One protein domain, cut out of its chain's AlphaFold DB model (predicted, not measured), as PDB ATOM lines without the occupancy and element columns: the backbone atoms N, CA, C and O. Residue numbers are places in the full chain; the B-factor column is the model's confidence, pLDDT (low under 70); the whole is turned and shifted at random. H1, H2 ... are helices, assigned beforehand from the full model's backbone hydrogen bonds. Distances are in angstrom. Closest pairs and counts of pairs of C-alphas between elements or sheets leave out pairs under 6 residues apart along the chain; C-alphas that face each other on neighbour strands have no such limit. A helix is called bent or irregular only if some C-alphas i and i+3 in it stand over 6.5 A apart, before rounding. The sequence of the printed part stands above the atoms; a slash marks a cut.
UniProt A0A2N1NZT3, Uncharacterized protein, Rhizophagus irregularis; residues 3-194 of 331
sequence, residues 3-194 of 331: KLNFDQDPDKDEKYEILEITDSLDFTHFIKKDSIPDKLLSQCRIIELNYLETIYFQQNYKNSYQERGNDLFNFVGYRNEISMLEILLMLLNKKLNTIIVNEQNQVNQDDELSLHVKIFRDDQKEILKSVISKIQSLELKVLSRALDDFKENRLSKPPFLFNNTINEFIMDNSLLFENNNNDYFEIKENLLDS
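Overview. This is residues 3 to 194 of the 331 residues of an uncharacterized protein of Rhizophagus irregularis (UniProt A0A2N1NZT3). Picture a long helical hairpin, H5 and H6 side by side, whose far tip sticks out at residues 104 to 117; near the other end, a group of short helices joins it through H2, which crosses H5, while H7 packs along H6. H1 sits beyond H2 with H3 next to it, little H4 lies farther out, and a long loop, residues 152 to 183, leads from H6 back to H7. The printed part has 192 residues with seven named helices, H1 to H7 in chain order, and no named strand: its class is all helix. It is only just compact, close to loose, with a radius of gyration of the C-alphas of 19.3 A, and its elongated outline spans 63 by 39 by 28 A.

Along the chain. Find C-alpha 12 at (54.221, -8.076, 31.658); there H1 begins and runs to residue 21. Next come H2, residues 38 to 47, H3, residues 51 to 60, and the four-residue H4, residues 65 to 68. From C-alpha 78 at (34.166, -0.106, 33.640), H5 runs to residue 104, 38.6 A from first to last C-alpha. H6, residues 112 to 151, is the longest helix at 58.9 A. H7, residues 184 to 194, measures 15.7 A and ends at C-alpha 194, (22.666, -3.481, 26.922).

Arrangement. Start at H1, which touches H2, closest at the C-alphas of Lys 15 and Ile 47, 6.3 A apart. They form a helical hairpin, opposite ways at a tilt of 37 degrees, only just steep. H1 and H3 only just touch, with 3 pairs of C-alphas within 8 A, the closest being Lys 15 and Thr 54 at 7.0 A. H4 touches no helix; it is close to H1 but not clearly touching, the C-alphas of Ile 21 and Tyr 65 being 7.3 A apart. H2 touches residues 80 to 88 of H5, closest at the C-alphas of Cys 44 and Met 84, 5.6 A, and is only just about perpendicular to it at 71 degrees. H5 and H6 form a helical hairpin at a shallow tilt of 21 degrees, opposite ways, with the C-alphas of Leu 89 and Ile 132 closest at 6.3 A. Residues 136 to 147 of H6 touch H7, the same way at a shallow tilt of 23 degrees; the C-alphas of Leu 143 and Leu 191 are closest, 6.3 A. In H1, H2, H3, H5, H6 and H7 every O i to N i+4 pair is within hydrogen-bond range; H4 is too short for such a pair.

Size, cuts and confidence. Look to the C-alphas of Asp 110 and Asn 163 for the two farthest apart, 63.4 A. The printed part has no cut. The links H1 to H2 and H6 to H7 are long. Mean pLDDT of the printed part is 81.3, and residues 106 to 110 and 154 to 182 are under 70.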
ATOM      1  N   LYS A   3      47.339 -16.929  44.736       90.00
ATOM      2  CA  LYS A   3      48.579 -16.402  44.175       90.00
ATOM      3  C   LYS A   3      48.287 -15.948  42.755       90.00
ATOM      4  O   LYS A   3      47.788 -16.759  41.974       90.00
ATOM      5  N   LEU A   4      48.563 -14.685  42.457       89.88
ATOM      6  CA  LEU A   4      48.444 -14.152  41.104       89.88
ATOM      7  C   LEU A   4      49.662 -14.566  40.268       89.88
ATOM      8  O   LEU A   4      50.775 -14.677  40.787       89.88
ATOM      9  N   ASN A   5      49.432 -14.841  38.986       85.19
ATOM     10  CA  ASN A   5      50.473 -15.082  37.994       85.19
ATOM     11  C   ASN A   5      49.982 -14.529  36.649       85.19
ATOM     12  O   ASN A   5      48.905 -14.916  36.201       85.19
ATOM     13  N   PHE A   6      50.781 -13.656  36.038       89.00
ATOM     14  CA  PHE A   6      50.551 -13.055  34.724       89.00
ATOM     15  C   PHE A   6      51.799 -13.187  33.825       89.00
ATOM     16  O   PHE A   6      52.069 -12.361  32.968       89.00
ATOM     17  N   ASP A   7      52.581 -14.256  34.002       87.69
ATOM     18  CA  ASP A   7      53.831 -14.510  33.267       87.69
ATOM     19  C   ASP A   7      53.650 -14.651  31.745       87.69
ATOM     20  O   ASP A   7      54.641 -14.639  31.023       87.69
ATOM     21  N   GLN A   8      52.417 -14.861  31.277       85.94
ATOM     22  CA  GLN A   8      52.062 -14.989  29.859       85.94
ATOM     23  C   GLN A   8      51.504 -13.685  29.266       85.94
ATOM     24  O   GLN A   8      51.101 -13.682  28.107       85.94
ATOM     25  N   ASP A   9      51.428 -12.613  30.057       86.25
ATOM     26  CA  ASP A   9      50.969 -11.309  29.589       86.25
ATOM     27  C   ASP A   9      52.026 -10.689  28.655       86.25
ATOM     28  O   ASP A   9      53.209 -10.684  29.016       86.25
ATOM     29  N   PRO A  10      51.650 -10.206  27.458       85.31
ATOM     30  CA  PRO A  10      52.594  -9.565  26.545       85.31
ATOM     31  C   PRO A  10      53.172  -8.258  27.107       85.31
ATOM     32  O   PRO A  10      54.333  -7.970  26.838       85.31
ATOM     33  N   ASP A  11      52.416  -7.536  27.941       86.62
ATOM     34  CA  ASP A  11      52.800  -6.259  28.565       86.62
ATOM     35  C   ASP A  11      53.304  -6.471  30.010       86.62
ATOM     36  O   ASP A  11      53.168  -5.617  30.897       86.62
ATOM     37  N   LYS A  12      53.820  -7.673  30.305       91.31
ATOM     38  CA  LYS A  12      54.221  -8.076  31.658       91.31
ATOM     39  C   LYS A  12      55.247  -7.124  32.260       91.31
ATOM     40  O   LYS A  12      55.129  -6.797  33.441       91.31
ATOM     41  N   ASP A  13      56.267  -6.746  31.498       91.88
ATOM     42  CA  ASP A  13      57.400  -5.978  32.017       91.88
ATOM     43  C   ASP A  13      56.954  -4.561  32.407       91.88
ATOM     44  O   ASP A  13      57.276  -4.077  33.495       91.88
ATOM     45  N   GLU A  14      56.114  -3.940  31.583       91.56
ATOM     46  CA  GLU A  14      55.501  -2.644  31.841       91.56
ATOM     47  C   GLU A  14      54.587  -2.696  33.068       91.56
ATOM     48  O   GLU A  14      54.696  -1.853  33.962       91.56
ATOM     49  N   LYS A  15      53.718  -3.709  33.169       94.38
ATOM     50  CA  LYS A  15      52.831  -3.893  34.331       94.38
ATOM     51  C   LYS A  15      53.614  -4.195  35.608       94.38
ATOM     52  O   LYS A  15      53.229  -3.742  36.686       94.38
ATOM     53  N   TYR A  16      54.727  -4.921  35.509       94.81
ATOM     54  CA  TYR A  16      55.619  -5.185  36.636       94.81
ATOM     55  C   TYR A  16      56.257  -3.894  37.163       94.81
ATOM     56  O   TYR A  16      56.304  -3.692  38.376       94.81
ATOM     57  N   GLU A  17      56.667  -2.986  36.275       94.25
ATOM     58  CA  GLU A  17      57.163  -1.662  36.666       94.25
ATOM     59  C   GLU A  17      56.089  -0.858  37.424       94.25
ATOM     60  O   GLU A  17      56.373  -0.253  38.461       94.25
ATOM     61  N   ILE A  18      54.829  -0.899  36.974       94.06
ATOM     62  CA  ILE A  18      53.706  -0.260  37.686       94.06
ATOM     63  C   ILE A  18      53.521  -0.880  39.081       94.06
ATOM     64  O   ILE A  18      53.347  -0.163  40.071       94.06
ATOM     65  N   LEU A  19      53.589  -2.208  39.193       94.25
ATOM     66  CA  LEU A  19      53.486  -2.920  40.471       94.25
ATOM     67  C   LEU A  19      54.631  -2.574  41.436       94.25
ATOM     68  O   LEU A  19      54.410  -2.518  42.646       94.25
ATOM     69  N   GLU A  20      55.832  -2.305  40.924       94.25
ATOM     70  CA  GLU A  20      56.967  -1.829  41.721       94.25
ATOM     71  C   GLU A  20      56.735  -0.398  42.232       94.25
ATOM     72  O   GLU A  20      56.867  -0.140  43.430       94.25
ATOM     73  N   ILE A  21      56.293   0.516  41.362       91.94
ATOM     74  CA  ILE A  21      55.996   1.918  41.717       91.94
ATOM     75  C   ILE A  21      54.888   2.019  42.782       91.94
ATOM     76  O   ILE A  21      54.906   2.923  43.624       91.94
ATOM     77  N   THR A  22      53.936   1.086  42.750       89.50
ATOM     78  CA  THR A  22      52.758   1.016  43.635       89.50
ATOM     79  C   THR A  22      52.976   0.156  44.891       89.50
ATOM     80  O   THR A  22      52.013  -0.136  45.604       89.50
ATOM     81  N   ASP A  23      54.210  -0.289  45.168       89.25
ATOM     82  CA  ASP A  23      54.575  -1.167  46.301       89.25
ATOM     83  C   ASP A  23      53.690  -2.433  46.418       89.25
ATOM     84  O   ASP A  23      53.204  -2.854  47.481       89.25
ATOM     85  N   SER A  24      53.429  -3.051  45.265       90.25
ATOM     86  CA  SER A  24      52.458  -4.133  45.092       90.25
ATOM     87  C   SER A  24      53.071  -5.401  44.488       90.25
ATOM     88  O   SER A  24      52.394  -6.131  43.773       90.25
ATOM     89  N   LEU A  25      54.316  -5.726  44.849       91.69
ATOM     90  CA  LEU A  25      55.033  -6.920  44.364       91.69
ATOM     91  C   LEU A  25      54.708  -8.233  45.109       91.69
ATOM     92  O   LEU A  25      55.095  -9.311  44.657       91.69
ATOM     93  N   ASP A  26      54.003  -8.189  46.247       92.44
ATOM     94  CA  ASP A  26      53.541  -9.417  46.915       92.44
ATOM     95  C   ASP A  26      52.255  -9.941  46.267       92.44
ATOM     96  O   ASP A  26      51.161  -9.431  46.506       92.44
ATOM     97  N   PHE A  27      52.392 -10.988  45.455       92.75
ATOM     98  CA  PHE A  27      51.286 -11.625  44.738       92.75
ATOM     99  C   PHE A  27      50.500 -12.647  45.572       92.75
ATOM    100  O   PHE A  27      49.610 -13.317  45.033       92.75
ATOM    101  N   THR A  28      50.837 -12.835  46.853       93.31
ATOM    102  CA  THR A  28      50.190 -13.825  47.722       93.31
ATOM    103  C   THR A  28      49.136 -13.178  48.612       93.31
ATOM    104  O   THR A  28      49.435 -12.423  49.528       93.31
ATOM    105  N   HIS A  29      47.880 -13.572  48.416       93.19
ATOM    106  CA  HIS A  29      46.740 -12.996  49.127       93.19
ATOM    107  C   HIS A  29      46.015 -14.016  49.996       93.19
ATOM    108  O   HIS A  29      45.693 -15.135  49.573       93.19
ATOM    109  N   PHE A  30      45.684 -13.623  51.224       91.12
ATOM    110  CA  PHE A  30      44.870 -14.425  52.134       91.12
ATOM    111  C   PHE A  30      43.427 -13.926  52.130       91.12
ATOM    112  O   PHE A  30      43.097 -12.927  52.761       91.12
ATOM    113  N   ILE A  31      42.560 -14.656  51.433       91.06
ATOM    114  CA  ILE A  31      41.115 -14.427  51.476       91.06
ATOM    115  C   ILE A  31      40.515 -14.958  52.780       91.06
ATOM    116  O   ILE A  31      40.921 -16.014  53.276       91.06
ATOM    117  N   LYS A  32      39.537 -14.225  53.310       90.06
ATOM    118  CA  LYS A  32      38.713 -14.626  54.455       90.06
ATOM    119  C   LYS A  32      37.258 -14.694  54.002       90.06
ATOM    120  O   LYS A  32      36.901 -14.103  52.984       90.06
ATOM    121  N   LYS A  33      36.426 -15.398  54.768       89.25
ATOM    122  CA  LYS A  33      34.980 -15.429  54.531       89.25
ATOM    123  C   LYS A  33      34.440 -13.996  54.437       89.25
ATOM    124  O   LYS A  33      34.816 -13.148  55.245       89.25
ATOM    125  N   ASP A  34      33.630 -13.737  53.416       85.25
ATOM    126  CA  ASP A  34      32.980 -12.455  53.130       85.25
ATOM    127  C   ASP A  34      33.937 -11.256  52.951       85.25
ATOM    128  O   ASP A  34      33.506 -10.101  52.994       85.25
ATOM    129  N   SER A  35      35.234 -11.482  52.710       86.38
ATOM    130  CA  SER A  35      36.240 -10.418  52.611       86.38
ATOM    131  C   SER A  35      37.184 -10.631  51.433       86.38
ATOM    132  O   SER A  35      37.856 -11.659  51.329       86.38
ATOM    133  N   ILE A  36      37.303  -9.598  50.602       87.00
ATOM    134  CA  ILE A  36      38.263  -9.518  49.502       87.00
ATOM    135  C   ILE A  36      39.293  -8.455  49.899       87.00
ATOM    136  O   ILE A  36      38.878  -7.365  50.284       87.00
ATOM    137  N   PRO A  37      40.602  -8.753  49.898       90.12
ATOM    138  CA  PRO A  37      41.612  -7.741  50.191       90.12
ATOM    139  C   PRO A  37      41.623  -6.633  49.129       90.12
ATOM    140  O   PRO A  37      41.721  -6.941  47.944       90.12
ATOM    141  N   ASP A  38      41.624  -5.361  49.528       88.38
ATOM    142  CA  ASP A  38      41.690  -4.243  48.569       88.38
ATOM    143  C   ASP A  38      42.977  -4.288  47.735       88.38
ATOM    144  O   ASP A  38      42.944  -4.104  46.524       88.38
ATOM    145  N   LYS A  39      44.101  -4.678  48.354       90.19
ATOM    146  CA  LYS A  39      45.382  -4.871  47.655       90.19
ATOM    147  C   LYS A  39      45.311  -5.945  46.560       90.19
ATOM    148  O   LYS A  39      46.005  -5.825  45.556       90.19
ATOM    149  N   LEU A  40      44.476  -6.977  46.733       92.88
ATOM    150  CA  LEU A  40      44.237  -7.980  45.690       92.88
ATOM    151  C   LEU A  40      43.511  -7.342  44.500       92.88
ATOM    152  O   LEU A  40      43.923  -7.557  43.367       92.88
ATOM    153  N   LEU A  41      42.476  -6.534  44.757       92.00
ATOM    154  CA  LEU A  41      41.723  -5.839  43.710       92.00
ATOM    155  C   LEU A  41      42.602  -4.837  42.956       92.00
ATOM    156  O   LEU A  41      42.641  -4.874  41.731       92.00
ATOM    157  N   SER A  42      43.366  -4.002  43.664       91.25
ATOM    158  CA  SER A  42      44.287  -3.048  43.035       91.25
ATOM    159  C   SER A  42      45.351  -3.739  42.180       91.25
ATOM    160  O   SER A  42      45.625  -3.281  41.075       91.25
ATOM    161  N   GLN A  43      45.911  -4.869  42.630       93.75
ATOM    162  CA  GLN A  43      46.837  -5.653  41.804       93.75
ATOM    163  C   GLN A  43      46.163  -6.245  40.566       93.75
ATOM    164  O   GLN A  43      46.743  -6.181  39.486       93.75
ATOM    165  N   CYS A  44      44.955  -6.802  40.694       94.19
ATOM    166  CA  CYS A  44      44.212  -7.315  39.543       94.19
ATOM    167  C   CYS A  44      43.920  -6.204  38.524       94.19
ATOM    168  O   CYS A  44      44.105  -6.430  37.337       94.19
ATOM    169  N   ARG A  45      43.565  -4.992  38.967       93.38
ATOM    170  CA  ARG A  45      43.370  -3.837  38.073       93.38
ATOM    171  C   ARG A  45      44.627  -3.470  37.292       93.38
ATOM    172  O   ARG A  45      44.521  -3.182  36.108       93.38
ATOM    173  N   ILE A  46      45.798  -3.502  37.937       94.06
ATOM    174  CA  ILE A  46      47.086  -3.240  37.272       94.06
ATOM    175  C   ILE A  46      47.397  -4.328  36.235       94.06
ATOM    176  O   ILE A  46      47.829  -4.023  35.128       94.06
ATOM    177  N   ILE A  47      47.159  -5.597  36.581       94.25
ATOM    178  CA  ILE A  47      47.371  -6.723  35.662       94.25
ATOM    179  C   ILE A  47      46.434  -6.625  34.448       94.25
ATOM    180  O   ILE A  47      46.856  -6.920  33.336       94.25
ATOM    181  N   GLU A  48      45.207  -6.138  34.634       92.88
ATOM    182  CA  GLU A  48      44.214  -5.980  33.563       92.88
ATOM    183  C   GLU A  48      44.285  -4.654  32.800       92.88
ATOM    184  O   GLU A  48      43.416  -4.382  31.962       92.88
ATOM    185  N   LEU A  49      45.300  -3.823  33.059       91.69
ATOM    186  CA  LEU A  49      45.528  -2.648  32.225       91.69
ATOM    187  C   LEU A  49      45.735  -3.104  30.781       91.69
ATOM    188  O   LEU A  49      46.508  -4.029  30.517       91.69
ATOM    189  N   ASN A  50      45.066  -2.462  29.832       87.44
ATOM    190  CA  ASN A  50      45.497  -2.587  28.449       87.44
ATOM    191  C   ASN A  50      46.757  -1.775  28.198       87.44
ATOM    192  O   ASN A  50      47.215  -0.973  29.022       87.44
ATOM    193  N   TYR A  51      47.291  -1.978  27.005       83.56
ATOM    194  CA  TYR A  51      48.423  -1.236  26.499       83.56
ATOM    195  C   TYR A  51      48.256   0.286  26.694       83.56
ATOM    196  O   TYR A  51      49.149   0.957  27.202       83.56
ATOM    197  N   LEU A  52      47.084   0.846  26.390       79.81
ATOM    198  CA  LEU A  52      46.855   2.294  26.439       79.81
ATOM    199  C   LEU A  52      46.775   2.845  27.870       79.81
ATOM    200  O   LEU A  52      47.364   3.885  28.162       79.81
ATOM    201  N   GLU A  53      46.109   2.137  28.779       85.56
ATOM    202  CA  GLU A  53      46.054   2.447  30.211       85.56
ATOM    203  C   GLU A  53      47.463   2.384  30.832       85.56
ATOM    204  O   GLU A  53      47.839   3.249  31.631       85.56
ATOM    205  N   THR A  54      48.277   1.419  30.393       87.69
ATOM    206  CA  THR A  54      49.683   1.250  30.791       87.69
ATOM    207  C   THR A  54      50.546   2.425  30.323       87.69
ATOM    208  O   THR A  54      51.227   3.062  31.134       87.69
ATOM    209  N   ILE A  55      50.472   2.783  29.037       81.38
ATOM    210  CA  ILE A  55      51.191   3.935  28.471       81.38
ATOM    211  C   ILE A  55      50.761   5.235  29.159       81.38
ATOM    212  O   ILE A  55      51.601   6.055  29.542       81.38
ATOM    213  N   TYR A  56      49.463   5.427  29.389       80.50
ATOM    214  CA  TYR A  56      48.976   6.624  30.066       80.50
ATOM    215  C   TYR A  56      49.514   6.739  31.495       80.50
ATOM    216  O   TYR A  56      49.942   7.826  31.908       80.50
ATOM    217  N   PHE A  57      49.531   5.633  32.250       86.12
ATOM    218  CA  PHE A  57      50.152   5.599  33.571       86.12
ATOM    219  C   PHE A  57      51.618   6.029  33.495       86.12
ATOM    220  O   PHE A  57      52.063   6.885  34.266       86.12
ATOM    221  N   GLN A  58      52.367   5.468  32.550       84.81
ATOM    222  CA  GLN A  58      53.786   5.757  32.393       84.81
ATOM    223  C   GLN A  58      54.045   7.242  32.073       84.81
ATOM    224  O   GLN A  58      54.955   7.844  32.645       84.81
ATOM    225  N   GLN A  59      53.217   7.863  31.228       79.62
ATOM    226  CA  GLN A  59      53.319   9.282  30.861       79.62
ATOM    227  C   GLN A  59      52.981  10.217  32.024       79.62
ATOM    228  O   GLN A  59      53.661  11.221  32.248       79.62
ATOM    229  N   ASN A  60      51.908   9.911  32.751       80.69
ATOM    230  CA  ASN A  60      51.297  10.874  33.661       80.69
ATOM    231  C   ASN A  60      51.637  10.604  35.126       80.69
ATOM    232  O   ASN A  60      51.744  11.544  35.911       80.69
ATOM    233  N   TYR A  61      51.858   9.355  35.526       85.81
ATOM    234  CA  TYR A  61      51.951   8.982  36.938       85.81
ATOM    235  C   TYR A  61      53.285   8.365  37.338       85.81
ATOM    236  O   TYR A  61      53.654   8.532  38.496       85.81
ATOM    237  N   LYS A  62      54.062   7.769  36.424       87.38
ATOM    238  CA  LYS A  62      55.341   7.098  36.746       87.38
ATOM    239  C   LYS A  62      56.234   7.873  37.723       87.38
ATOM    240  O   LYS A  62      56.673   7.326  38.725       87.38
ATOM    241  N   ASN A  63      56.430   9.170  37.475       87.75
ATOM    242  CA  ASN A  63      57.304  10.025  38.288       87.75
ATOM    243  C   ASN A  63      56.590  10.784  39.424       87.75
ATOM    244  O   ASN A  63      57.234  11.540  40.142       87.75
ATOM    245  N   SER A  64      55.269  10.647  39.565       86.75
ATOM    246  CA  SER A  64      54.455  11.428  40.519       86.75
ATOM    247  C   SER A  64      53.422  10.590  41.279       86.75
ATOM    248  O   SER A  64      52.568  11.135  41.978       86.75
ATOM    249  N   TYR A  65      53.489   9.262  41.166       84.69
ATOM    250  CA  TYR A  65      52.489   8.354  41.721       84.69
ATOM    251  C   TYR A  65      52.310   8.552  43.228       84.69
ATOM    252  O   TYR A  65      51.190   8.713  43.698       84.69
ATOM    253  N   GLN A  66      53.413   8.664  43.968       84.56
ATOM    254  CA  GLN A  66      53.388   8.851  45.422       84.56
ATOM    255  C   GLN A  66      52.732  10.178  45.856       84.56
ATOM    256  O   GLN A  66      52.250  10.293  46.981       84.56
ATOM    257  N   GLU A  67      52.689  11.178  44.971       82.38
ATOM    258  CA  GLU A  67      52.126  12.502  45.257       82.38
ATOM    259  C   GLU A  67      50.645  12.617  44.863       82.38
ATOM    260  O   GLU A  67      49.891  13.320  45.533       82.38
ATOM    261  N   ARG A  68      50.219  11.950  43.778       79.88
ATOM    262  CA  ARG A  68      48.873  12.135  43.193       79.88
ATOM    263  C   ARG A  68      48.180  10.876  42.659       79.88
ATOM    264  O   ARG A  68      47.098  10.984  42.097       79.88
ATOM    265  N   GLY A  69      48.800   9.706  42.776       72.94
ATOM    266  CA  GLY A  69      48.347   8.457  42.154       72.94
ATOM    267  C   GLY A  69      47.760   7.420  43.113       72.94
ATOM    268  O   GLY A  69      47.272   6.398  42.644       72.94
ATOM    269  N   ASN A  70      47.773   7.654  44.429       73.19
ATOM    270  CA  ASN A  70      47.427   6.625  45.425       73.19
ATOM    271  C   ASN A  70      46.027   6.009  45.238       73.19
ATOM    272  O   ASN A  70      45.850   4.827  45.513       73.19
ATOM    273  N   ASP A  71      45.064   6.765  44.705       78.56
ATOM    274  CA  ASP A  71      43.697   6.285  44.460       78.56
ATOM    275  C   ASP A  71      43.451   5.797  43.022       78.56
ATOM    276  O   ASP A  71      42.345   5.371  42.689       78.56
ATOM    277  N   LEU A  72      44.469   5.836  42.156       80.38
ATOM    278  CA  LEU A  72      44.337   5.541  40.725       80.38
ATOM    279  C   LEU A  72      43.846   4.110  40.454       80.38
ATOM    280  O   LEU A  72      43.112   3.873  39.502       80.38
ATOM    281  N   PHE A  73      44.218   3.164  41.320       87.31
ATOM    282  CA  PHE A  73      43.835   1.752  41.217       87.31
ATOM    283  C   PHE A  73      42.704   1.366  42.186       87.31
ATOM    284  O   PHE A  73      42.525   0.186  42.505       87.31
ATOM    285  N   ASN A  74      41.927   2.349  42.659       84.75
ATOM    286  CA  ASN A  74      40.647   2.100  43.333       84.75
ATOM    287  C   ASN A  74      39.523   1.837  42.324       84.75
ATOM    288  O   ASN A  74      38.603   1.082  42.630       84.75
ATOM    289  N   PHE A  75      39.611   2.457  41.144       84.56
ATOM    290  CA  PHE A  75      38.740   2.231  39.997       84.56
ATOM    291  C   PHE A  75      39.433   2.732  38.732       84.56
ATOM    292  O   PHE A  75      39.759   3.917  38.647       84.56
ATOM    293  N   VAL A  76      39.649   1.848  37.758       84.06
ATOM    294  CA  VAL A  76      40.330   2.212  36.501       84.06
ATOM    295  C   VAL A  76      39.344   2.592  35.392       84.06
ATOM    296  O   VAL A  76      39.634   3.434  34.551       84.06
ATOM    297  N   GLY A  77      38.153   2.009  35.401       83.50
ATOM    298  CA  GLY A  77      37.147   2.182  34.356       83.50
ATOM    299  C   GLY A  77      36.294   0.928  34.253       83.50
ATOM    300  O   GLY A  77      36.724  -0.144  34.679       83.50
ATOM    301  N   TYR A  78      35.089   1.033  33.686       88.38
ATOM    302  CA  TYR A  78      34.166  -0.106  33.640       88.38
ATOM    303  C   TYR A  78      34.753  -1.320  32.926       88.38
ATOM    304  O   TYR A  78      34.619  -2.438  33.414       88.38
ATOM    305  N   ARG A  79      35.468  -1.095  31.822       90.50
ATOM    306  CA  ARG A  79      36.183  -2.144  31.093       90.50
ATOM    307  C   ARG A  79      37.171  -2.899  31.985       90.50
ATOM    308  O   ARG A  79      37.074  -4.117  32.092       90.50
ATOM    309  N   ASN A  80      38.081  -2.186  32.650       91.62
ATOM    310  CA  ASN A  80      39.078  -2.793  33.533       91.62
ATOM    311  C   ASN A  80      38.427  -3.486  34.743       91.62
ATOM    312  O   ASN A  80      38.792  -4.616  35.058       91.62
ATOM    313  N   GLU A  81      37.422  -2.865  35.374       91.50
ATOM    314  CA  GLU A  81      36.710  -3.484  36.498       91.50
ATOM    315  C   GLU A  81      35.994  -4.776  36.095       91.50
ATOM    316  O   GLU A  81      36.002  -5.739  36.853       91.50
ATOM    317  N   ILE A  82      35.372  -4.841  34.920       92.75
ATOM    318  CA  ILE A  82      34.708  -6.076  34.490       92.75
ATOM    319  C   ILE A  82      35.761  -7.141  34.159       92.75
ATOM    320  O   ILE A  82      35.662  -8.255  34.668       92.75
ATOM    321  N   SER A  83      36.813  -6.796  33.405       92.12
ATOM    322  CA  SER A  83      37.916  -7.719  33.087       92.12
ATOM    323  C   SER A  83      38.573  -8.309  34.336       92.12
ATOM    324  O   SER A  83      38.753  -9.525  34.440       92.12
ATOM    325  N   MET A  84      38.893  -7.469  35.326       93.56
ATOM    326  CA  MET A  84      39.538  -7.940  36.552       93.56
ATOM    327  C   MET A  84      38.605  -8.838  37.366       93.56
ATOM    328  O   MET A  84      39.075  -9.817  37.957       93.56
ATOM    329  N   LEU A  85      37.297  -8.546  37.405       94.62
ATOM    330  CA  LEU A  85      36.325  -9.347  38.160       94.62
ATOM    331  C   LEU A  85      36.152 -10.714  37.514       94.62
ATOM    332  O   LEU A  85      36.188 -11.719  38.228       94.62
ATOM    333  N   GLU A  86      36.120 -10.767  36.186       91.50
ATOM    334  CA  GLU A  86      36.066 -12.010  35.422       91.50
ATOM    335  C   GLU A  86      37.269 -12.912  35.679       91.50
ATOM    336  O   GLU A  86      37.120 -14.098  35.992       91.50
ATOM    337  N   ILE A  87      38.479 -12.360  35.618       89.56
ATOM    338  CA  ILE A  87      39.692 -13.148  35.849       89.56
ATOM    339  C   ILE A  87      39.785 -13.592  37.303       89.56
ATOM    340  O   ILE A  87      40.149 -14.741  37.581       89.56
ATOM    341  N   LEU A  88      39.385 -12.741  38.248       92.44
ATOM    342  CA  LEU A  88      39.340 -13.122  39.652       92.44
ATOM    343  C   LEU A  88      38.313 -14.240  39.905       92.44
ATOM    344  O   LEU A  88      38.630 -15.202  40.615       92.44
ATOM    345  N   LEU A  89      37.127 -14.172  39.291       92.88
ATOM    346  CA  LEU A  89      36.132 -15.247  39.328       92.88
ATOM    347  C   LEU A  89      36.676 -16.532  38.715       92.88
ATOM    348  O   LEU A  89      36.552 -17.594  39.330       92.88
ATOM    349  N   MET A  90      37.321 -16.461  37.551       90.12
ATOM    350  CA  MET A  90      37.936 -17.616  36.899       90.12
ATOM    351  C   MET A  90      38.974 -18.283  37.817       90.12
ATOM    352  O   MET A  90      38.948 -19.503  38.006       90.12
ATOM    353  N   LEU A  91      39.858 -17.500  38.444       91.25
ATOM    354  CA  LEU A  91      40.876 -18.001  39.374       91.25
ATOM    355  C   LEU A  91      40.254 -18.680  40.602       91.25
ATOM    356  O   LEU A  91      40.688 -19.764  41.010       91.25
ATOM    357  N   LEU A  92      39.228 -18.063  41.188       93.62
ATOM    358  CA  LEU A  92      38.523 -18.593  42.353       93.62
ATOM    359  C   LEU A  92      37.747 -19.869  42.027       93.62
ATOM    360  O   LEU A  92      37.867 -20.855  42.761       93.62
ATOM    361  N   ASN A  93      37.015 -19.883  40.914       92.69
ATOM    362  CA  ASN A  93      36.278 -21.048  40.435       92.69
ATOM    363  C   ASN A  93      37.226 -22.204  40.107       92.69
ATOM    364  O   ASN A  93      36.997 -23.330  40.546       92.69
ATOM    365  N   LYS A  94      38.355 -21.942  39.438       91.94
ATOM    366  CA  LYS A  94      39.395 -22.952  39.185       91.94
ATOM    367  C   LYS A  94      39.936 -23.550  40.484       91.94
ATOM    368  O   LYS A  94      40.114 -24.769  40.588       91.94
ATOM    369  N   LYS A  95      40.171 -22.712  41.498       92.50
ATOM    370  CA  LYS A  95      40.633 -23.170  42.812       92.50
ATOM    371  C   LYS A  95      39.572 -24.013  43.526       92.50
ATOM    372  O   LYS A  95      39.911 -25.066  44.064       92.50
ATOM    373  N   LEU A  96      38.309 -23.591  43.498       93.75
ATOM    374  CA  LEU A  96      37.183 -24.338  44.064       93.75
ATOM    375  C   LEU A  96      37.009 -25.697  43.369       93.75
ATOM    376  O   LEU A  96      36.921 -26.722  44.043       93.75
ATOM    377  N   ASN A  97      37.050 -25.723  42.037       92.06
ATOM    378  CA  ASN A  97      36.919 -26.943  41.242       92.06
ATOM    379  C   ASN A  97      38.051 -27.935  41.524       92.06
ATOM    380  O   ASN A  97      37.791 -29.123  41.685       92.06
ATOM    381  N   THR A  98      39.289 -27.457  41.686       91.56
ATOM    382  CA  THR A  98      40.419 -28.304  42.118       91.56
ATOM    383  C   THR A  98      40.112 -29.014  43.442       91.56
ATOM    384  O   THR A  98      40.380 -30.206  43.585       91.56
ATOM    385  N   ILE A  99      39.528 -28.306  44.415       90.50
ATOM    386  CA  ILE A  99      39.175 -28.888  45.718       90.50
ATOM    387  C   ILE A  99      38.068 -29.942  45.571       90.50
ATOM    388  O   ILE A  99      38.172 -31.014  46.167       90.50
ATOM    389  N   ILE A 100      37.041 -29.658  44.764       88.94
ATOM    390  CA  ILE A 100      35.908 -30.567  44.516       88.94
ATOM    391  C   ILE A 100      36.367 -31.849  43.805       88.94
ATOM    392  O   ILE A 100      36.011 -32.948  44.221       88.94
ATOM    393  N   VAL A 101      37.189 -31.735  42.759       86.44
ATOM    394  CA  VAL A 101      37.703 -32.898  42.014       86.44
ATOM    395  C   VAL A 101      38.591 -33.769  42.906       86.44
ATOM    396  O   VAL A 101      38.470 -34.994  42.907       86.44
ATOM    397  N   ASN A 102      39.448 -33.154  43.726       83.50
ATOM    398  CA  ASN A 102      40.289 -33.891  44.670       83.50
ATOM    399  C   ASN A 102      39.473 -34.628  45.742       83.50
ATOM    400  O   ASN A 102      39.902 -35.675  46.218       83.50
ATOM    401  N   GLU A 103      38.304 -34.107  46.120       81.56
ATOM    402  CA  GLU A 103      37.375 -34.776  47.033       81.56
ATOM    403  C   GLU A 103      36.739 -36.024  46.412       81.56
ATOM    404  O   GLU A 103      36.665 -37.056  47.076       81.56
ATOM    405  N   GLN A 104      36.345 -35.966  45.139       77.38
ATOM    406  CA  GLN A 104      35.741 -37.101  44.428       77.38
ATOM    407  C   GLN A 104      36.712 -38.278  44.237       77.38
ATOM    408  O   GLN A 104      36.285 -39.428  44.185       77.38
ATOM    409  N   ASN A 105      38.015 -37.996  44.165       74.25
ATOM    410  CA  ASN A 105      39.059 -38.996  43.928       74.25
ATOM    411  C   ASN A 105      39.575 -39.688  45.207       74.25
ATOM    412  O   ASN A 105      40.433 -40.567  45.118       74.25
ATOM    413  N   GLN A 106      39.101 -39.304  46.398       68.81
ATOM    414  CA  GLN A 106      39.577 -39.880  47.658       68.81
ATOM    415  C   GLN A 106      38.757 -41.101  48.098       68.81
ATOM    416  O   GLN A 106      37.534 -41.057  48.208       68.81
ATOM    417  N   VAL A 107      39.460 -42.188  48.433       63.72
ATOM    418  CA  VAL A 107      38.885 -43.343  49.139       63.72
ATOM    419  C   VAL A 107      38.656 -42.938  50.596       63.72
ATOM    420  O   VAL A 107      39.606 -42.581  51.289       63.72
ATOM    421  N   ASN A 108      37.405 -42.975  51.062       60.41
ATOM    422  CA  ASN A 108      37.070 -42.647  52.448       60.41
ATOM    423  C   ASN A 108      37.764 -43.619  53.415       60.41
ATOM    424  O   ASN A 108      37.474 -44.815  53.414       60.41
ATOM    425  N   GLN A 109      38.658 -43.087  54.245       65.31
ATOM    426  CA  GLN A 109      39.160 -43.740  55.448       65.31
ATOM    427  C   GLN A 109      38.557 -43.017  56.659       65.31
ATOM    428  O   GLN A 109      38.475 -41.788  56.672       65.31
ATOM    429  N   ASP A 110      38.088 -43.777  57.647       69.75
ATOM    430  CA  ASP A 110      37.429 -43.252  58.850       69.75
ATOM    431  C   ASP A 110      38.423 -43.162  60.019       69.75
ATOM    432  O   ASP A 110      38.259 -43.814  61.050       69.75
ATOM    433  N   ASP A 111      39.491 -42.378  59.851       82.19
ATOM    434  CA  ASP A 111      40.427 -42.041  60.927       82.19
ATOM    435  C   ASP A 111      40.343 -40.554  61.333       82.19
ATOM    436  O   ASP A 111      39.794 -39.706  60.624       82.19
ATOM    437  N   GLU A 112      40.856 -40.228  62.524       82.12
ATOM    438  CA  GLU A 112      40.796 -38.876  63.111       82.12
ATOM    439  C   GLU A 112      41.493 -37.826  62.227       82.12
ATOM    440  O   GLU A 112      41.027 -36.693  62.091       82.12
ATOM    441  N   LEU A 113      42.569 -38.223  61.541       82.06
ATOM    442  CA  LEU A 113      43.259 -37.371  60.577       82.06
ATOM    443  C   LEU A 113      42.362 -37.046  59.372       82.06
ATOM    444  O   LEU A 113      42.283 -35.883  58.968       82.06
ATOM    445  N   SER A 114      41.642 -38.033  58.832       81.62
ATOM    446  CA  SER A 114      40.686 -37.820  57.740       81.62
ATOM    447  C   SER A 114      39.548 -36.881  58.136       81.62
ATOM    448  O   SER A 114      39.090 -36.100  57.298       81.62
ATOM    449  N   LEU A 115      39.116 -36.888  59.403       84.56
ATOM    450  CA  LEU A 115      38.127 -35.932  59.909       84.56
ATOM    451  C   LEU A 115      38.659 -34.490  59.872       84.56
ATOM    452  O   LEU A 115      37.986 -33.605  59.343       84.56
ATOM    453  N   HIS A 116      39.874 -34.246  60.369       86.12
ATOM    454  CA  HIS A 116      40.478 -32.909  60.338       86.12
ATOM    455  C   HIS A 116      40.720 -32.399  58.912       86.12
ATOM    456  O   HIS A 116      40.486 -31.223  58.631       86.12
ATOM    457  N   VAL A 117      41.138 -33.279  57.997       86.19
ATOM    458  CA  VAL A 117      41.309 -32.939  56.575       86.19
ATOM    459  C   VAL A 117      39.968 -32.581  55.926       86.19
ATOM    460  O   VAL A 117      39.909 -31.610  55.168       86.19
ATOM    461  N   LYS A 118      38.891 -33.319  56.237       85.56
ATOM    462  CA  LYS A 118      37.531 -33.011  55.762       85.56
ATOM    463  C   LYS A 118      37.077 -31.628  56.229       85.56
ATOM    464  O   LYS A 118      36.728 -30.815  55.380       85.56
ATOM    465  N   ILE A 119      37.185 -31.331  57.527       88.00
ATOM    466  CA  ILE A 119      36.808 -30.023  58.095       88.00
ATOM    467  C   ILE A 119      37.583 -28.893  57.414       88.00
ATOM    468  O   ILE A 119      36.985 -27.967  56.877       88.00
ATOM    469  N   PHE A 120      38.913 -29.003  57.345       88.94
ATOM    470  CA  PHE A 120      39.748 -27.979  56.714       88.94
ATOM    471  C   PHE A 120      39.366 -27.730  55.247       88.94
ATOM    472  O   PHE A 120      39.363 -26.592  54.776       88.94
ATOM    473  N   ARG A 121      39.035 -28.790  54.504       89.00
ATOM    474  CA  ARG A 121      38.592 -28.692  53.110       89.00
ATOM    475  C   ARG A 121      37.208 -28.056  52.987       89.00
ATOM    476  O   ARG A 121      36.991 -27.259  52.074       89.00
ATOM    477  N   ASP A 122      36.280 -28.420  53.862       90.75
ATOM    478  CA  ASP A 122      34.929 -27.866  53.880       90.75
ATOM    479  C   ASP A 122      34.960 -26.365  54.187       90.75
ATOM    480  O   ASP A 122      34.369 -25.588  53.433       90.75
ATOM    481  N   ASP A 123      35.776 -25.947  55.158       91.88
ATOM    482  CA  ASP A 123      36.020 -24.536  55.470       91.88
ATOM    483  C   ASP A 123      36.587 -23.779  54.257       91.88
ATOM    484  O   ASP A 123      36.154 -22.672  53.928       91.88
ATOM    485  N   GLN A 124      37.539 -24.377  53.527       92.81
ATOM    486  CA  GLN A 124      38.074 -23.776  52.301       92.81
ATOM    487  C   GLN A 124      37.012 -23.616  51.209       92.81
ATOM    488  O   GLN A 124      36.974 -22.572  50.550       92.81
ATOM    489  N   LYS A 125      36.159 -24.629  51.002       93.81
ATOM    490  CA  LYS A 125      35.051 -24.560  50.038       93.81
ATOM    491  C   LYS A 125      34.071 -23.459  50.424       93.81
ATOM    492  O   LYS A 125      33.641 -22.711  49.550       93.81
ATOM    493  N   GLU A 126      33.730 -23.349  51.704       94.19
ATOM    494  CA  GLU A 126      32.817 -22.323  52.205       94.19
ATOM    495  C   GLU A 126      33.377 -20.914  51.982       94.19
ATOM    496  O   GLU A 126      32.687 -20.068  51.412       94.19
ATOM    497  N   ILE A 127      34.644 -20.680  52.345       94.56
ATOM    498  CA  ILE A 127      35.314 -19.391  52.126       94.56
ATOM    499  C   ILE A 127      35.322 -19.035  50.635       94.56
ATOM    500  O   ILE A 127      34.981 -17.910  50.278       94.56
ATOM    501  N   LEU A 128      35.682 -19.978  49.757       94.44
ATOM    502  CA  LEU A 128      35.721 -19.725  48.315       94.44
ATOM    503  C   LEU A 128      34.337 -19.410  47.753       94.44
ATOM    504  O   LEU A 128      34.208 -18.437  47.021       94.44
ATOM    505  N   LYS A 129      33.306 -20.179  48.121       94.44
ATOM    506  CA  LYS A 129      31.926 -19.930  47.679       94.44
ATOM    507  C   LYS A 129      31.425 -18.559  48.130       94.44
ATOM    508  O   LYS A 129      30.890 -17.821  47.314       94.44
ATOM    509  N   SER A 130      31.652 -18.201  49.395       93.94
ATOM    510  CA  SER A 130      31.293 -16.885  49.944       93.94
ATOM    511  C   SER A 130      31.979 -15.746  49.178       93.94
ATOM    512  O   SER A 130      31.322 -14.794  48.756       93.94
ATOM    513  N   VAL A 131      33.287 -15.862  48.924       93.56
ATOM    514  CA  VAL A 131      34.046 -14.841  48.187       93.56
ATOM    515  C   VAL A 131      33.612 -14.758  46.718       93.56
ATOM    516  O   VAL A 131      33.454 -13.651  46.211       93.56
ATOM    517  N   ILE A 132      33.354 -15.893  46.056       94.62
ATOM    518  CA  ILE A 132      32.820 -15.938  44.684       94.62
ATOM    519  C   ILE A 132      31.485 -15.196  44.613       94.62
ATOM    520  O   ILE A 132      31.349 -14.286  43.801       94.62
ATOM    521  N   SER A 133      30.535 -15.504  45.500       92.69
ATOM    522  CA  SER A 133      29.238 -14.816  45.528       92.69
ATOM    523  C   SER A 133      29.377 -13.312  45.775       92.69
ATOM    524  O   SER A 133      28.634 -12.517  45.201       92.69
ATOM    525  N   LYS A 134      30.353 -12.894  46.590       92.25
ATOM    526  CA  LYS A 134      30.634 -11.473  46.819       92.25
ATOM    527  C   LYS A 134      31.182 -10.774  45.570       92.25
ATOM    528  O   LYS A 134      30.781  -9.646  45.303       92.25
ATOM    529  N   ILE A 135      32.056 -11.429  44.809       93.00
ATOM    530  CA  ILE A 135      32.603 -10.882  43.555       93.00
ATOM    531  C   ILE A 135      31.533 -10.836  42.468       93.00
ATOM    532  O   ILE A 135      31.392  -9.806  41.826       93.00
ATOM    533  N   GLN A 136      30.716 -11.882  42.338       93.25
ATOM    534  CA  GLN A 136      29.552 -11.889  41.444       93.25
ATOM    535  C   GLN A 136      28.599 -10.728  41.759       93.25
ATOM    536  O   GLN A 136      28.160 -10.007  40.870       93.25
ATOM    537  N   SER A 137      28.316 -10.491  43.046       91.56
ATOM    538  CA  SER A 137      27.516  -9.336  43.465       91.56
ATOM    539  C   SER A 137      28.188  -8.008  43.108       91.56
ATOM    540  O   SER A 137      27.505  -7.088  42.667       91.56
ATOM    541  N   LEU A 138      29.509  -7.895  43.280       91.06
ATOM    542  CA  LEU A 138      30.266  -6.701  42.906       91.06
ATOM    543  C   LEU A 138      30.220  -6.450  41.392       91.06
ATOM    544  O   LEU A 138      29.974  -5.321  40.984       91.06
ATOM    545  N   GLU A 139      30.365  -7.485  40.569       92.62
ATOM    546  CA  GLU A 139      30.284  -7.386  39.107       92.62
ATOM    547  C   GLU A 139      28.910  -6.906  38.642       92.62
ATOM    548  O   GLU A 139      28.820  -5.951  37.871       92.62
ATOM    549  N   LEU A 140      27.825  -7.466  39.190       92.38
ATOM    550  CA  LEU A 140      26.474  -6.988  38.885       92.38
ATOM    551  C   LEU A 140      26.264  -5.522  39.290       92.38
ATOM    552  O   LEU A 140      25.559  -4.793  38.588       92.38
ATOM    553  N   LYS A 141      26.879  -5.058  40.388       89.56
ATOM    554  CA  LYS A 141      26.839  -3.636  40.782       89.56
ATOM    555  C   LYS A 141      27.582  -2.754  39.791       89.56
ATOM    556  O   LYS A 141      27.044  -1.722  39.403       89.56
ATOM    557  N   VAL A 142      28.784  -3.155  39.382       90.44
ATOM    558  CA  VAL A 142      29.588  -2.420  38.397       90.44
ATOM    559  C   VAL A 142      28.825  -2.308  37.075       90.44
ATOM    560  O   VAL A 142      28.669  -1.205  36.561       90.44
ATOM    561  N   LEU A 143      28.264  -3.415  36.581       90.94
ATOM    562  CA  LEU A 143      27.460  -3.443  35.356       90.94
ATOM    563  C   LEU A 143      26.182  -2.603  35.461       90.94
ATOM    564  O   LEU A 143      25.839  -1.872  34.536       90.94
ATOM    565  N   SER A 144      25.475  -2.672  36.588       90.06
ATOM    566  CA  SER A 144      24.255  -1.877  36.781       90.06
ATOM    567  C   SER A 144      24.564  -0.383  36.816       90.06
ATOM    568  O   SER A 144      23.881   0.397  36.160       90.06
ATOM    569  N   ARG A 145      25.644   0.012  37.503       86.19
ATOM    570  CA  ARG A 145      26.101   1.405  37.536       86.19
ATOM    571  C   ARG A 145      26.540   1.886  36.156       86.19
ATOM    572  O   ARG A 145      26.155   2.979  35.760       86.19
ATOM    573  N   ALA A 146      27.280   1.064  35.410       86.44
ATOM    574  CA  ALA A 146      27.633   1.363  34.026       86.44
ATOM    575  C   ALA A 146      26.374   1.617  33.190       86.44
ATOM    576  O   ALA A 146      26.316   2.576  32.430       86.44
ATOM    577  N   LEU A 147      25.327   0.806  33.361       87.44
ATOM    578  CA  LEU A 147      24.075   0.981  32.628       87.44
ATOM    579  C   LEU A 147      23.338   2.269  33.016       87.44
ATOM    580  O   LEU A 147      22.757   2.922  32.146       87.44
ATOM    581  N   ASP A 148      23.348   2.636  34.292       85.75
ATOM    582  CA  ASP A 148      22.756   3.892  34.754       85.75
ATOM    583  C   ASP A 148      23.536   5.100  34.216       85.75
ATOM    584  O   ASP A 148      22.940   6.024  33.663       85.75
ATOM    585  N   ASP A 149      24.869   5.052  34.264       83.81
ATOM    586  CA  ASP A 149      25.749   6.070  33.684       83.81
ATOM    587  C   ASP A 149      25.546   6.211  32.170       83.81
ATOM    588  O   ASP A 149      25.392   7.328  31.668       83.81
ATOM    589  N   PHE A 150      25.416   5.088  31.456       82.50
ATOM    590  CA  PHE A 150      25.076   5.062  30.036       82.50
ATOM    591  C   PHE A 150      23.763   5.797  29.750       82.50
ATOM    592  O   PHE A 150      23.709   6.678  28.894       82.50
ATOM    593  N   LYS A 151      22.696   5.456  30.483       83.69
ATOM    594  CA  LYS A 151      21.356   6.040  30.300       83.69
ATOM    595  C   LYS A 151      21.314   7.525  30.638       83.69
ATOM    596  O   LYS A 151      20.584   8.280  29.998       83.69
ATOM    597  N   GLU A 152      22.073   7.941  31.644       82.25
ATOM    598  CA  GLU A 152      22.178   9.339  32.056       82.25
ATOM    599  C   GLU A 152      23.147  10.148  31.182       82.25
ATOM    600  O   GLU A 152      23.309  11.351  31.391       82.25
ATOM    601  N   ASN A 153      23.770   9.520  30.175       72.06
ATOM    602  CA  ASN A 153      24.820  10.112  29.344       72.06
ATOM    603  C   ASN A 153      25.995  10.645  30.173       72.06
ATOM    604  O   ASN A 153      26.718  11.555  29.756       72.06
ATOM    605  N   ARG A 154      26.193  10.061  31.358       69.56
ATOM    606  CA  ARG A 154      27.429  10.183  32.108       69.56
ATOM    607  C   ARG A 154      28.385   9.211  31.453       69.56
ATOM    608  O   ARG A 154      28.397   8.029  31.761       69.56
ATOM    609  N   LEU A 155      29.171   9.704  30.506       60.06
ATOM    610  CA  LEU A 155      30.321   8.933  30.062       60.06
ATOM    611  C   LEU A 155      31.151   8.668  31.307       60.06
ATOM    612  O   LEU A 155      31.578   9.627  31.967       60.06
ATOM    613  N   SER A 156      31.333   7.390  31.647       51.62
ATOM    614  CA  SER A 156      32.411   7.063  32.555       51.62
ATOM    615  C   SER A 156      33.650   7.591  31.856       51.62
ATOM    616  O   SER A 156      33.931   7.357  30.685       51.62
ATOM    617  N   LYS A 157      34.278   8.540  32.523       53.47
ATOM    618  CA  LYS A 157      35.565   9.026  32.091       53.47
ATOM    619  C   LYS A 157      36.487   8.041  32.768       53.47
ATOM    620  O   LYS A 157      36.662   8.192  33.981       53.47
ATOM    621  N   PRO A 158      37.032   7.023  32.071       48.66
ATOM    622  CA  PRO A 158      38.148   6.310  32.655       48.66
ATOM    623  C   PRO A 158      39.126   7.398  33.120       48.66
ATOM    624  O   PRO A 158      39.368   8.346  32.355       48.66
ATOM    625  N   PRO A 159      39.644   7.347  34.363       47.66
ATOM    626  CA  PRO A 159      40.556   8.363  34.890       47.66
ATOM    627  C   PRO A 159      41.740   8.624  33.949       47.66
ATOM    628  O   PRO A 159      42.380   9.670  34.022       47.66
ATOM    629  N   PHE A 160      41.991   7.665  33.054       48.88
ATOM    630  CA  PHE A 160      43.032   7.616  32.049       48.88
ATOM    631  C   PHE A 160      42.721   8.362  30.738       48.88
ATOM    632  O   PHE A 160      43.656   8.656  30.009       48.88
ATOM    633  N   LEU A 161      41.469   8.709  30.403       42.62
ATOM    634  CA  LEU A 161      41.166   9.383  29.120       42.62
ATOM    635  C   LEU A 161      40.717  10.835  29.258       42.62
ATOM    636  O   LEU A 161      40.942  11.634  28.350       42.62
ATOM    637  N   PHE A 162      40.131  11.219  30.392       45.66
ATOM    638  CA  PHE A 162      39.666  12.588  30.583       45.66
ATOM    639  C   PHE A 162      39.897  13.034  32.025       45.66
ATOM    640  O   PHE A 162      39.378  12.435  32.962       45.66
ATOM    641  N   ASN A 163      40.646  14.129  32.202       36.03
ATOM    642  CA  ASN A 163      40.809  14.800  33.492       36.03
ATOM    643  C   ASN A 163      39.423  15.127  34.087       36.03
ATOM    644  O   ASN A 163      38.806  16.098  33.648       36.03
ATOM    645  N   ASN A 164      38.919  14.334  35.045       35.56
ATOM    646  CA  ASN A 164      38.311  14.818  36.296       35.56
ATOM    647  C   ASN A 164      37.640  13.731  37.166       35.56
ATOM    648  O   ASN A 164      36.769  12.995  36.718       35.56
ATOM    649  N   THR A 165      37.976  13.826  38.463       40.66
ATOM    650  CA  THR A 165      37.204  13.535  39.695       40.66
ATOM    651  C   THR A 165      36.793  12.093  40.032       40.66
ATOM    652  O   THR A 165      35.736  11.608  39.657       40.66
ATOM    653  N   ILE A 166      37.623  11.498  40.899       47.12
ATOM    654  CA  ILE A 166      37.666  10.123  41.438       47.12
ATOM    655  C   ILE A 166      36.687   9.860  42.617       47.12
ATOM    656  O   ILE A 166      36.458   8.718  43.008       47.12
ATOM    657  N   ASN A 167      36.064  10.886  43.206       37.59
ATOM    658  CA  ASN A 167      35.525  10.777  44.574       37.59
ATOM    659  C   ASN A 167      34.104  10.200  44.746       37.59
ATOM    660  O   ASN A 167      33.691   9.988  45.884       37.59
ATOM    661  N   GLU A 168      33.357   9.900  43.683       42.84
ATOM    662  CA  GLU A 168      31.989   9.347  43.804       42.84
ATOM    663  C   GLU A 168      31.926   7.811  43.705       42.84
ATOM    664  O   GLU A 168      30.849   7.219  43.807       42.84
ATOM    665  N   PHE A 169      33.056   7.120  43.515       43.62
ATOM    666  CA  PHE A 169      33.047   5.660  43.360       43.62
ATOM    667  C   PHE A 169      32.861   4.907  44.693       43.62
ATOM    668  O   PHE A 169      32.166   3.897  44.740       43.62
ATOM    669  N   ILE A 170      33.424   5.425  45.792       43.94
ATOM    670  CA  ILE A 170      33.613   4.675  47.052       43.94
ATOM    671  C   ILE A 170      32.396   4.753  48.008       43.94
ATOM    672  O   ILE A 170      32.284   3.950  48.935       43.94
ATOM    673  N   MET A 171      31.454   5.683  47.802       37.41
ATOM    674  CA  MET A 171      30.392   5.970  48.788       37.41
ATOM    675  C   MET A 171      29.115   5.123  48.651       37.41
ATOM    676  O   MET A 171      28.481   4.846  49.669       37.41
ATOM    677  N   ASP A 172      28.758   4.632  47.460       37.47
ATOM    678  CA  ASP A 172      27.514   3.867  47.266       37.47
ATOM    679  C   ASP A 172      27.707   2.349  47.398       37.47
ATOM    680  O   ASP A 172      27.517   1.553  46.481       37.47
ATOM    681  N   ASN A 173      28.027   1.920  48.619       40.69
ATOM    682  CA  ASN A 173      27.963   0.516  49.039       40.69
ATOM    683  C   ASN A 173      26.516   0.001  49.255       40.69
ATOM    684  O   ASN A 173      26.320  -1.078  49.818       40.69
ATOM    685  N   SER A 174      25.495   0.758  48.838       36.62
ATOM    686  CA  SER A 174      24.101   0.598  49.275       36.62
ATOM    687  C   SER A 174      23.238  -0.334  48.410       36.62
ATOM    688  O   SER A 174      22.214  -0.815  48.893       36.62
ATOM    689  N   LEU A 175      23.646  -0.686  47.186       39.22
ATOM    690  CA  LEU A 175      22.912  -1.667  46.377       39.22
ATOM    691  C   LEU A 175      23.309  -3.088  46.784       39.22
ATOM    692  O   LEU A 175      24.191  -3.705  46.193       39.22
ATOM    693  N   LEU A 176      22.708  -3.606  47.851       40.47
ATOM    694  CA  LEU A 176      22.700  -5.042  48.117       40.47
ATOM    695  C   LEU A 176      21.765  -5.693  47.092       40.47
ATOM    696  O   LEU A 176      20.551  -5.528  47.168       40.47
ATOM    697  N   PHE A 177      22.323  -6.437  46.133       44.94
ATOM    698  CA  PHE A 177      21.536  -7.423  45.397       44.94
ATOM    699  C   PHE A 177      21.177  -8.533  46.387       44.94
ATOM    700  O   PHE A 177      21.929  -9.487  46.578       44.94
ATOM    701  N   GLU A 178      20.062  -8.357  47.093       40.81
ATOM    702  CA  GLU A 178      19.448  -9.441  47.845       40.81
ATOM    703  C   GLU A 178      18.982 -10.495  46.838       40.81
ATOM    704  O   GLU A 178      18.151 -10.226  45.970       40.81
ATOM    705  N   ASN A 179      19.590 -11.679  46.942       41.34
ATOM    706  CA  ASN A 179      19.285 -12.883  46.179       41.34
ATOM    707  C   ASN A 179      17.773 -13.129  46.099       41.34
ATOM    708  O   ASN A 179      17.194 -13.760  46.981       41.34
ATOM    709  N   ASN A 180      17.158 -12.703  45.001       38.34
ATOM    710  CA  ASN A 180      15.831 -13.135  44.598       38.34
ATOM    711  C   ASN A 180      15.954 -13.809  43.232       38.34
ATOM    712  O   ASN A 180      15.865 -13.152  42.204       38.34
ATOM    713  N   ASN A 181      16.191 -15.125  43.261       47.31
ATOM    714  CA  ASN A 181      15.871 -16.140  42.244       47.31
ATOM    715  C   ASN A 181      16.256 -15.934  40.763       47.31
ATOM    716  O   ASN A 181      15.919 -16.801  39.960       47.31
ATOM    717  N   ASN A 182      16.977 -14.882  40.391       54.78
ATOM    718  CA  ASN A 182      17.500 -14.716  39.038       54.78
ATOM    719  C   ASN A 182      18.909 -15.315  38.953       54.78
ATOM    720  O   ASN A 182      19.752 -15.058  39.816       54.78
ATOM    721  N   ASP A 183      19.149 -16.131  37.926       82.69
ATOM    722  CA  ASP A 183      20.461 -16.709  37.643       82.69
ATOM    723  C   ASP A 183      21.459 -15.563  37.410       82.69
ATOM    724  O   ASP A 183      21.240 -14.707  36.552       82.69
ATOM    725  N   TYR A 184      22.535 -15.512  38.203       87.19
ATOM    726  CA  TYR A 184      23.608 -14.517  38.086       87.19
ATOM    727  C   TYR A 184      24.028 -14.307  36.624       87.19
ATOM    728  O   TYR A 184      24.181 -13.170  36.175       87.19
ATOM    729  N   PHE A 185      24.155 -15.410  35.880       86.12
ATOM    730  CA  PHE A 185      24.546 -15.390  34.477       86.12
ATOM    731  C   PHE A 185      23.505 -14.712  33.587       86.12
ATOM    732  O   PHE A 185      23.878 -13.967  32.689       86.12
ATOM    733  N   GLU A 186      22.213 -14.903  33.854       87.75
ATOM    734  CA  GLU A 186      21.137 -14.271  33.087       87.75
ATOM    735  C   GLU A 186      21.108 -12.753  33.306       87.75
ATOM    736  O   GLU A 186      20.988 -11.988  32.349       87.75
ATOM    737  N   ILE A 187      21.260 -12.288  34.552       89.69
ATOM    738  CA  ILE A 187      21.328 -10.844  34.838       89.69
ATOM    739  C   ILE A 187      22.554 -10.236  34.157       89.69
ATOM    740  O   ILE A 187      22.445  -9.195  33.509       89.69
ATOM    741  N   LYS A 188      23.710 -10.893  34.290       90.38
ATOM    742  CA  LYS A 188      24.959 -10.446  33.682       90.38
ATOM    743  C   LYS A 188      24.837 -10.344  32.160       90.38
ATOM    744  O   LYS A 188      25.171  -9.296  31.619       90.38
ATOM    745  N   GLU A 189      24.336 -11.382  31.487       88.88
ATOM    746  CA  GLU A 189      24.139 -11.379  30.030       88.88
ATOM    747  C   GLU A 189      23.234 -10.221  29.596       88.88
ATOM    748  O   GLU A 189      23.617  -9.443  28.731       88.88
ATOM    749  N   ASN A 190      22.101 -10.012  30.273       89.31
ATOM    750  CA  ASN A 190      21.188  -8.909  29.955       89.31
ATOM    751  C   ASN A 190      21.828  -7.515  30.132       89.31
ATOM    752  O   ASN A 190      21.566  -6.594  29.348       89.31
ATOM    753  N   LEU A 191      22.649  -7.333  31.172       90.88
ATOM    754  CA  LEU A 191      23.365  -6.076  31.406       90.88
ATOM    755  C   LEU A 191      24.447  -5.846  30.340       90.88
ATOM    756  O   LEU A 191      24.524  -4.754  29.776       90.88
ATOM    757  N   LEU A 192      25.242  -6.874  30.030       90.94
ATOM    758  CA  LEU A 192      26.280  -6.817  28.998       90.94
ATOM    759  C   LEU A 192      25.687  -6.554  27.611       90.94
ATOM    760  O   LEU A 192      26.179  -5.676  26.908       90.94
ATOM    761  N   ASP A 193      24.589  -7.223  27.257       88.12
ATOM    762  CA  ASP A 193      23.874  -7.014  25.994       88.12
ATOM    763  C   ASP A 193      23.398  -5.567  25.835       88.12
ATOM    764  O   ASP A 193      23.335  -5.043  24.722       88.12
ATOM    765  N   SER A 194      23.081  -4.887  26.939       88.00
ATOM    766  CA  SER A 194      22.666  -3.481  26.922       88.00
ATOM    767  C   SER A 194      23.849  -2.526  26.732       88.00
ATOM    768  O   SER A 194      23.717  -1.523  26.028       88.00
TER     769      SER A 194